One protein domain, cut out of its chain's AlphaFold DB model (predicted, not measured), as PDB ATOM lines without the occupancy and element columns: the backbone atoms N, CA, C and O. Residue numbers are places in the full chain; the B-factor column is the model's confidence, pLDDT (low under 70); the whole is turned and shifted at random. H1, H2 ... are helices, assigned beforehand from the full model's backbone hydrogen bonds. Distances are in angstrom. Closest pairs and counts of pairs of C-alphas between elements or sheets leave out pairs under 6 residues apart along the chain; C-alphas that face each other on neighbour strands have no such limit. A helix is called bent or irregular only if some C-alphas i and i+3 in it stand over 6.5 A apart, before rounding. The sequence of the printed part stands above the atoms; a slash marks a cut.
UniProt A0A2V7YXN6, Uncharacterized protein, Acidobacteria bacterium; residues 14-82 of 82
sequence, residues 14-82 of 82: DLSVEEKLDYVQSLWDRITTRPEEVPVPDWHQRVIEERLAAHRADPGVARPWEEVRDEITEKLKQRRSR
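Overview. This is residues 14 to 82 of the 82 residues of an uncharacterized protein of Acidobacteria bacterium (UniProt A0A2V7YXN6). Three separate helices follow one another round an open C, a horseshoe with an empty middle: H1 makes one arm, H2 the back and H3 the other arm. Short links make the two corners, and the open side lies between the first printed residues and the last, with H3 running back roughly against the direction of H1. The printed part has 69 residues with three named helices, in the order H1, H2, H3, and no named strand; its class is all helix, with 47 residues in the helices. The whole is extended, with a radius of gyration of the C-alphas of 18.2 A, and flat, spanning 49 by 43 by 16 A.

Arrangement. From Asp 14 the printed part leads into H1, residues 17 to 31, whose N-to-C direction is (0.04, 0.48, 0.88). A short link of 10 residues joins it to H2, residues 42 to 57, with direction (-0.27, 0.79, -0.55). H1 and H2 are apart, with no C-alpha of the one within 8 A of the other. A short link of 7 residues leads on to H3, residues 65 to 80, with direction (-0.07, -0.76, -0.65). H2 and H3 are apart by the same test, and H1 and H3 are apart too. In H1, H2 and H3, every O i to N i+4 pair inside the helix is within hydrogen-bond range.

Along the chain. H1 begins at Val 17, with its C-alpha at (20.604, 23.847, 42.711), and ends at Ile 31, 21.2 A from first to last C-alpha. H2 runs from Asp 42, with its C-alpha at (35.680, 47.818, 60.506), to Ala 57, over 22.7 A. H3 runs from Trp 65 to Arg 80, over 22.8 A, and its last C-alpha is at (15.418, 34.031, 27.790). No helix is bent.

Size, cuts and confidence. The C-alphas of Asp 14 and Ala 57 are the two farthest apart, at 50.7 A, while those of Asp 14 and Arg 82, the first and last printed, are 30.8 A apart. Residues 16 to 22, 24 to 50, 55 to 61 and 63 to 82 stand free, with no C-alpha 8 or more residues away along the chain within 10 A. The printed part has no cut, no link is long, and Arg 82 is the chain's last residue. The mean pLDDT of the printed part is 92.0, and the one residue under 70 is Arg 82.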
ATOM      1  N   ASP A  14      23.193  16.003  47.115       96.50
ATOM      2  CA  ASP A  14      22.052  15.338  46.475       96.50
ATOM      3  C   ASP A  14      20.899  16.305  46.147       96.50
ATOM      4  O   ASP A  14      20.014  15.968  45.361       96.50
ATOM      5  N   LEU A  15      20.910  17.512  46.726       96.62
ATOM      6  CA  LEU A  15      19.926  18.557  46.449       96.62
ATOM      7  C   LEU A  15      20.113  19.143  45.041       96.62
ATOM      8  O   LEU A  15      21.239  19.344  44.560       96.62
ATOM      9  N   SER A  16      19.002  19.519  44.410       97.75
ATOM     10  CA  SER A  16      19.020  20.379  43.226       97.75
ATOM     11  C   SER A  16      19.635  21.749  43.547       97.75
ATOM     12  O   SER A  16      19.762  22.155  44.702       97.75
ATOM     13  N   VAL A  17      20.037  22.499  42.518       96.62
ATOM     14  CA  VAL A  17      20.604  23.847  42.711       96.62
ATOM     15  C   VAL A  17      19.610  24.779  43.411       96.62
ATOM     16  O   VAL A  17      20.022  25.563  44.261       96.62
ATOM     17  N   GLU A  18      18.322  24.674  43.087       96.94
ATOM     18  CA  GLU A  18      17.255  25.462  43.718       96.94
ATOM     19  C   GLU A  18      17.158  25.139  45.214       96.94
ATOM     20  O   GLU A  18      17.274  26.034  46.047       96.94
ATOM     21  N   GLU A  19      17.102  23.854  45.570       97.00
ATOM     22  CA  GLU A  19      17.063  23.409  46.968       97.00
ATOM     23  C   GLU A  19      18.333  23.792  47.747       97.00
ATOM     24  O   GLU A  19      18.258  24.128  48.929       97.00
ATOM     25  N   LYS A  20      19.509  23.791  47.102       96.75
ATOM     26  CA  LYS A  20      20.761  24.271  47.714       96.75
ATOM     27  C   LYS A  20      20.683  25.758  48.052       96.75
ATOM     28  O   LYS A  20      21.116  26.153  49.135       96.75
ATOM     29  N   LEU A  21      20.156  26.576  47.141       96.75
ATOM     30  CA  LEU A  21      19.987  28.013  47.359       96.75
ATOM     31  C   LEU A  21      18.985  28.281  48.487       96.75
ATOM     32  O   LEU A  21      19.308  29.033  49.407       96.75
ATOM     33  N   ASP A  22      17.836  27.606  48.473       96.50
ATOM     34  CA  ASP A  22      16.809  27.729  49.514       96.50
ATOM     35  C   ASP A  22      17.323  27.289  50.888       96.50
ATOM     36  O   ASP A  22      17.053  27.932  51.909       96.50
ATOM     37  N   TYR A  23      18.119  26.218  50.929       95.31
ATOM     38  CA  TYR A  23      18.759  25.749  52.152       95.31
ATOM     39  C   TYR A  23      19.727  26.794  52.720       95.31
ATOM     40  O   TYR A  23      19.662  27.121  53.908       95.31
ATOM     41  N   VAL A  24      20.605  27.353  51.880       95.25
ATOM     42  CA  VAL A  24      21.548  28.405  52.297       95.25
ATOM     43  C   VAL A  24      20.799  29.654  52.767       95.25
ATOM     44  O   VAL A  24      21.160  30.206  53.808       95.25
ATOM     45  N   GLN A  25      19.735  30.061  52.070       95.50
ATOM     46  CA  GLN A  25      18.904  31.199  52.468       95.50
ATOM     47  C   GLN A  25      18.235  30.960  53.827       95.50
ATOM     48  O   GLN A  25      18.322  31.806  54.711       95.50
ATOM     49  N   SER A  26      17.656  29.778  54.041       95.12
ATOM     50  CA  SER A  26      17.005  29.417  55.308       95.12
ATOM     51  C   SER A  26      17.984  29.428  56.488       95.12
ATOM     52  O   SER A  26      17.642  29.838  57.600       95.12
ATOM     53  N   LEU A  27      19.225  28.982  56.260       92.75
ATOM     54  CA  LEU A  27      20.287  29.084  57.259       92.75
ATOM     55  C   LEU A  27      20.660  30.539  57.533       92.75
ATOM     56  O   LEU A  27      20.831  30.908  58.695       92.75
ATOM     57  N   TRP A  28      20.774  31.353  56.486       92.12
ATOM     58  CA  TRP A  28      21.077  32.769  56.622       92.12
ATOM     59  C   TRP A  28      20.003  33.504  57.427       92.12
ATOM     60  O   TRP A  28      20.342  34.148  58.416       92.12
ATOM     61  N   ASP A  29      18.721  33.308  57.109       93.25
ATOM     62  CA  ASP A  29      17.592  33.910  57.831       93.25
ATOM     63  C   ASP A  29      17.621  33.560  59.328       93.25
ATOM     64  O   ASP A  29      17.399  34.407  60.205       93.25
ATOM     65  N   ARG A  30      17.972  32.306  59.637       91.38
ATOM     66  CA  ARG A  30      18.148  31.834  61.013       91.38
ATOM     67  C   ARG A  30      19.333  32.499  61.718       91.38
ATOM     68  O   ARG A  30      19.218  32.825  62.898       91.38
ATOM     69  N   ILE A  31      20.462  32.692  61.035       89.50
ATOM     70  CA  ILE A  31      21.631  33.399  61.589       89.50
ATOM     71  C   ILE A  31      21.264  34.859  61.873       89.50
ATOM     72  O   ILE A  31      21.561  35.379  62.945       89.50
ATOM     73  N   THR A  32      20.552  35.506  60.952       90.12
ATOM     74  CA  THR A  32      20.176  36.919  61.066       90.12
ATOM     75  C   THR A  32      18.978  37.178  61.976       90.12
ATOM     76  O   THR A  32      18.531  38.317  62.075       90.12
ATOM     77  N   THR A  33      18.455  36.164  62.675       91.88
ATOM     78  CA  THR A  33      17.371  36.351  63.659       91.88
ATOM     79  C   THR A  33      17.818  37.219  64.846       91.88
ATOM     80  O   THR A  33      16.984  37.829  65.511       91.88
ATOM     81  N   ARG A  34      19.134  37.298  65.095       89.00
ATOM     82  CA  ARG A  34      19.770  38.189  66.077       89.00
ATOM     83  C   ARG A  34      20.840  39.041  65.395       89.00
ATOM     84  O   ARG A  34      22.026  38.710  65.460       89.00
ATOM     85  N   PRO A  35      20.447  40.092  64.661       83.50
ATOM     86  CA  PRO A  35      21.380  40.888  63.867       83.50
ATOM     87  C   PRO A  35      22.481  41.551  64.711       83.50
ATOM     88  O   PRO A  35      23.576  41.779  64.208       83.50
ATOM     89  N   GLU A  36      22.227  41.817  65.991       86.12
ATOM     90  CA  GLU A  36      23.196  42.358  66.947       86.12
ATOM     91  C   GLU A  36      24.362  41.408  67.260       86.12
ATOM     92  O   GLU A  36      25.435  41.865  67.651       86.12
ATOM     93  N   GLU A  37      24.177  40.097  67.072       88.31
ATOM     94  CA  GLU A  37      25.232  39.097  67.256       88.31
ATOM     95  C   GLU A  37      26.142  38.983  66.018       88.31
ATOM     96  O   GLU A  37      27.195  38.346  66.085       88.31
ATOM     97  N   VAL A  38      25.771  39.604  64.890       86.12
ATOM     98  CA  VAL A  38      26.564  39.590  63.656       86.12
ATOM     99  C   VAL A  38      27.576  40.741  63.697       86.12
ATOM    100  O   VAL A  38      27.192  41.904  63.546       86.12
ATOM    101  N   PRO A  39      28.883  40.466  63.880       87.62
ATOM    102  CA  PRO A  39      29.880  41.523  63.935       87.62
ATOM    103  C   PRO A  39      29.977  42.218  62.577       87.62
ATOM    104  O   PRO A  39      30.068  41.566  61.538       87.62
ATOM    105  N   VAL A  40      30.013  43.549  62.593       88.56
ATOM    106  CA  VAL A  40      30.304  44.364  61.411       88.56
ATOM    107  C   VAL A  40      31.804  44.654  61.407       88.56
ATOM    108  O   VAL A  40      32.254  45.430  62.247       88.56
ATOM    109  N   PRO A  41      32.596  44.059  60.497       93.25
ATOM    110  CA  PRO A  41      34.023  44.341  60.426       93.25
ATOM    111  C   PRO A  41      34.285  45.816  60.112       93.25
ATOM    112  O   PRO A  41      33.616  46.393  59.253       93.25
ATOM    113  N   ASP A  42      35.325  46.402  60.705       95.38
ATOM    114  CA  ASP A  42      35.680  47.818  60.506       95.38
ATOM    115  C   ASP A  42      35.873  48.188  59.030       95.38
ATOM    116  O   ASP A  42      35.619  49.311  58.600       95.38
ATOM    117  N   TRP A  43      36.314  47.235  58.203       95.81
ATOM    118  CA  TRP A  43      36.466  47.473  56.772       95.81
ATOM    119  C   TRP A  43      35.124  47.646  56.042       95.81
ATOM    120  O   TRP A  43      35.088  48.401  55.075       95.81
ATOM    121  N   HIS A  44      34.022  47.039  56.510       94.81
ATOM    122  CA  HIS A  44      32.683  47.321  55.969       94.81
ATOM    123  C   HIS A  44      32.318  48.786  56.216       94.81
ATOM    124  O   HIS A  44      31.864  49.469  55.301       94.81
ATOM    125  N   GLN A  45      32.548  49.271  57.444       94.50
ATOM    126  CA  GLN A  45      32.237  50.649  57.828       94.50
ATOM    127  C   GLN A  45      33.031  51.645  56.983       94.50
ATOM    128  O   GLN A  45      32.437  52.532  56.375       94.50
ATOM    129  N   ARG A  46      34.344  51.423  56.829       97.25
ATOM    130  CA  ARG A  46      35.207  52.267  55.986       97.25
ATOM    131  C   ARG A  46      34.720  52.358  54.541       97.25
ATOM    132  O   ARG A  46      34.625  53.450  53.996       97.25
ATOM    133  N   VAL A  47      34.338  51.232  53.931       96.62
ATOM    134  CA  VAL A  47      33.809  51.228  52.554       96.62
ATOM    135  C   VAL A  47      32.505  52.025  52.451       96.62
ATOM    136  O   VAL A  47      32.284  52.722  51.459       96.62
ATOM    137  N   ILE A  48      31.626  51.933  53.454       94.94
ATOM    138  CA  ILE A  48      30.377  52.705  53.486       94.94
ATOM    139  C   ILE A  48      30.681  54.201  53.598       94.94
ATOM    140  O   ILE A  48      30.127  54.991  52.834       94.94
ATOM    141  N   GLU A  49      31.578  54.590  54.500       96.06
ATOM    142  CA  GLU A  49      31.996  55.982  54.686       96.06
ATOM    143  C   GLU A  49      32.613  56.571  53.413       96.06
ATOM    144  O   GLU A  49      32.193  57.643  52.973       96.06
ATOM    145  N   GLU A  50      33.539  55.848  52.778       95.06
ATOM    146  CA  GLU A  50      34.175  56.245  51.518       95.06
ATOM    147  C   GLU A  50      33.140  56.468  50.407       95.06
ATOM    148  O   GLU A  50      33.146  57.502  49.734       95.06
ATOM    149  N   ARG A  51      32.198  55.528  50.238       93.19
ATOM    150  CA  ARG A  51      31.153  55.624  49.206       93.19
ATOM    151  C   ARG A  51      30.170  56.759  49.477       93.19
ATOM    152  O   ARG A  51      29.767  57.447  48.541       93.19
ATOM    153  N   LEU A  52      29.798  56.982  50.738       93.12
ATOM    154  CA  LEU A  52      28.930  58.097  51.118       93.12
ATOM    155  C   LEU A  52      29.625  59.446  50.912       93.12
ATOM    156  O   LEU A  52      28.986  60.385  50.441       93.12
ATOM    157  N   ALA A  53      30.915  59.557  51.234       94.44
ATOM    158  CA  ALA A  53      31.690  60.771  50.992       94.44
ATOM    159  C   ALA A  53      31.793  61.082  49.492       94.44
ATOM    160  O   ALA A  53      31.528  62.215  49.091       94.44
ATOM    161  N   ALA A  54      32.085  60.073  48.665       92.44
ATOM    162  CA  ALA A  54      32.112  60.214  47.211       92.44
ATOM    163  C   ALA A  54      30.754  60.674  46.656       92.44
ATOM    164  O   ALA A  54      30.700  61.620  45.878       92.44
ATOM    165  N   HIS A  55      29.653  60.071  47.116       90.62
ATOM    166  CA  HIS A  55      28.310  60.467  46.690       90.62
ATOM    167  C   HIS A  55      27.926  61.887  47.135       90.62
ATOM    168  O   HIS A  55      27.253  62.603  46.403       90.62
ATOM    169  N   ARG A  56      28.353  62.334  48.324       92.12
ATOM    170  CA  ARG A  56      28.131  63.723  48.769       92.12
ATOM    171  C   ARG A  56      28.940  64.730  47.950       92.12
ATOM    172  O   ARG A  56      28.456  65.833  47.722       92.12
ATOM    173  N   ALA A  57      30.162  64.366  47.561       94.44
ATOM    174  CA  ALA A  57      31.031  65.209  46.744       94.44
ATOM    175  C   ALA A  57      30.530  65.317  45.297       94.44
ATOM    176  O   ALA A  57      30.606  66.392  44.707       94.44
ATOM    177  N   ASP A  58      29.987  64.227  44.754       92.75
ATOM    178  CA  ASP A  58      29.366  64.189  43.434       92.75
ATOM    179  C   ASP A  58      28.101  63.310  43.454       92.75
ATOM    180  O   ASP A  58      28.170  62.090  43.271       92.75
ATOM    181  N   PRO A  59      26.913  63.905  43.661       85.12
ATOM    182  CA  PRO A  59      25.664  63.150  43.665       85.12
ATOM    183  C   PRO A  59      25.375  62.426  42.345       85.12
ATOM    184  O   PRO A  59      24.652  61.428  42.352       85.12
ATOM    185  N   GLY A  60      25.949  62.891  41.228       84.62
ATOM    186  CA  GLY A  60      25.730  62.341  39.891       84.62
ATOM    187  C   GLY A  60      26.413  60.997  39.634       84.62
ATOM    188  O   GLY A  60      26.057  60.318  38.673       84.62
ATOM    189  N   VAL A  61      27.352  60.569  40.489       81.44
ATOM    190  CA  VAL A  61      28.025  59.261  40.340       81.44
ATOM    191  C   VAL A  61      27.167  58.072  40.774       81.44
ATOM    192  O   VAL A  61      27.493  56.929  40.448       81.44
ATOM    193  N   ALA A  62      26.082  58.307  41.515       86.31
ATOM    194  CA  ALA A  62      25.179  57.247  41.943       86.31
ATOM    195  C   ALA A  62      24.021  57.086  40.955       86.31
ATOM    196  O   ALA A  62      23.428  58.060  40.500       86.31
ATOM    197  N   ARG A  63      23.656  55.832  40.678       89.06
ATOM    198  CA  ARG A  63      22.436  55.497  39.940       89.06
ATOM    199  C   ARG A  63      21.358  55.036  40.917       89.06
ATOM    200  O   ARG A  63      21.679  54.266  41.831       89.06
ATOM    201  N   PRO A  64      20.094  55.450  40.737       90.94
ATOM    202  CA  PRO A  64      18.984  54.879  41.484       90.94
ATOM    203  C   PRO A  64      18.950  53.356  41.323       90.94
ATOM    204  O   PRO A  64      19.104  52.834  40.218       90.94
ATOM    205  N   TRP A  65      18.722  52.638  42.423       92.56
ATOM    206  CA  TRP A  65      18.663  51.173  42.406       92.56
ATOM    207  C   TRP A  65      17.617  50.641  41.419       92.56
ATOM    208  O   TRP A  65      17.894  49.698  40.684       92.56
ATOM    209  N   GLU A  66      16.451  51.283  41.364       95.19
ATOM    210  CA  GLU A  66      15.355  50.919  40.463       95.19
ATOM    211  C   GLU A  66      15.810  50.904  38.993       95.19
ATOM    212  O   GLU A  66      15.573  49.927  38.293       95.19
ATOM    213  N   GLU A  67      16.568  51.917  38.556       95.38
ATOM    214  CA  GLU A  67      17.076  52.015  37.179       95.38
ATOM    215  C   GLU A  67      18.023  50.855  36.836       95.38
ATOM    216  O   GLU A  67      17.903  50.219  35.788       95.38
ATOM    217  N   VAL A  68      18.953  50.541  37.745       94.75
ATOM    218  CA  VAL A  68      19.912  49.438  37.575       94.75
ATOM    219  C   VAL A  68      19.196  48.085  37.581       94.75
ATOM    220  O   VAL A  68      19.494  47.214  36.760       94.75
ATOM    221  N   ARG A  69      18.241  47.893  38.497       95.50
ATOM    222  CA  ARG A  69      17.452  46.662  38.611       95.50
ATOM    223  C   ARG A  69      16.624  46.422  37.352       95.50
ATOM    224  O   ARG A  69      16.595  45.294  36.851       95.50
ATOM    225  N   ASP A  70      15.969  47.458  36.844       96.81
ATOM    226  CA  ASP A  70      15.133  47.370  35.650       96.81
ATOM    227  C   ASP A  70      15.995  47.038  34.423       96.81
ATOM    228  O   ASP A  70      15.675  46.109  33.681       96.81
ATOM    229  N   GLU A  71      17.162  47.677  34.279       96.12
ATOM    230  CA  GLU A  71      18.141  47.359  33.233       96.12
ATOM    231  C   GLU A  71      18.575  45.880  33.264       96.12
ATOM    232  O   GLU A  71      18.603  45.204  32.229       96.12
ATOM    233  N   ILE A  72      18.906  45.350  34.448       96.06
ATOM    234  CA  ILE A  72      19.293  43.941  34.624       96.06
ATOM    235  C   ILE A  72      18.125  43.015  34.270       96.06
ATOM    236  O   ILE A  72      18.312  42.017  33.567       96.06
ATOM    237  N   THR A  73      16.921  43.345  34.729       95.62
ATOM    238  CA  THR A  73      15.719  42.535  34.509       95.62
ATOM    239  C   THR A  73      15.365  42.461  33.025       95.62
ATOM    240  O   THR A  73      15.104  41.372  32.508       95.62
ATOM    241  N   GLU A  74      15.428  43.583  32.308       95.75
ATOM    242  CA  GLU A  74      15.210  43.616  30.860       95.75
ATOM    243  C   GLU A  74      16.268  42.806  30.103       95.75
ATOM    244  O   GLU A  74      15.929  41.999  29.231       95.75
ATOM    245  N   LYS A  75      17.548  42.911  30.488       94.19
ATOM    246  CA  LYS A  75      18.619  42.075  29.917       94.19
ATOM    247  C   LYS A  75      18.363  40.580  30.124       94.19
ATOM    248  O   LYS A  75      18.621  39.782  29.221       94.19
ATOM    249  N   LEU A  76      17.849  40.179  31.288       93.62
ATOM    250  CA  LEU A  76      17.515  38.781  31.576       93.62
ATOM    251  C   LEU A  76      16.324  38.284  30.744       93.62
ATOM    252  O   LEU A  76      16.384  37.170  30.217       93.62
ATOM    253  N   LYS A  77      15.280  39.103  30.560       92.81
ATOM    254  CA  LYS A  77      14.144  38.777  29.675       92.81
ATOM    255  C   LYS A  77      14.602  38.563  28.232       92.81
ATOM    256  O   LYS A  77      14.228  37.571  27.612       92.81
ATOM    257  N   GLN A  78      15.467  39.439  27.720       90.69
ATOM    258  CA  GLN A  78      16.003  39.336  26.357       90.69
ATOM    259  C   GLN A  78      16.836  38.064  26.143       90.69
ATOM    260  O   GLN A  78      16.743  37.448  25.085       90.69
ATOM    261  N   ARG A  79      17.619  37.640  27.146       88.00
ATOM    262  CA  ARG A  79      18.397  36.387  27.092       88.00
ATOM    263  C   ARG A  79      17.524  35.135  27.073       88.00
ATOM    264  O   ARG A  79      17.920  34.162  26.453       88.00
ATOM    265  N   ARG A  80      16.369  35.159  27.744       81.56
ATOM    266  CA  ARG A  80      15.418  34.031  27.790       81.56
ATOM    267  C   ARG A  80      14.538  33.913  26.541       81.56
ATOM    268  O   ARG A  80      13.902  32.885  26.364       81.56
ATOM    269  N   SER A  81      14.467  34.970  25.728       76.06
ATOM    270  CA  SER A  81      13.686  35.033  24.481       76.06
ATOM    271  C   SER A  81      14.498  34.635  23.232       76.06
ATOM    272  O   SER A  81      13.975  34.646  22.120       76.06
ATOM    273  N   ARG A  82      15.789  34.329  23.401       57.53
ATOM    274  CA  ARG A  82      16.678  33.765  22.374       57.53
ATOM    275  C   ARG A  82      16.835  32.270  22.593       57.53
ATOM    276  O   ARG A  82      16.986  31.575  21.569       57.53
TER     277      ARG A  82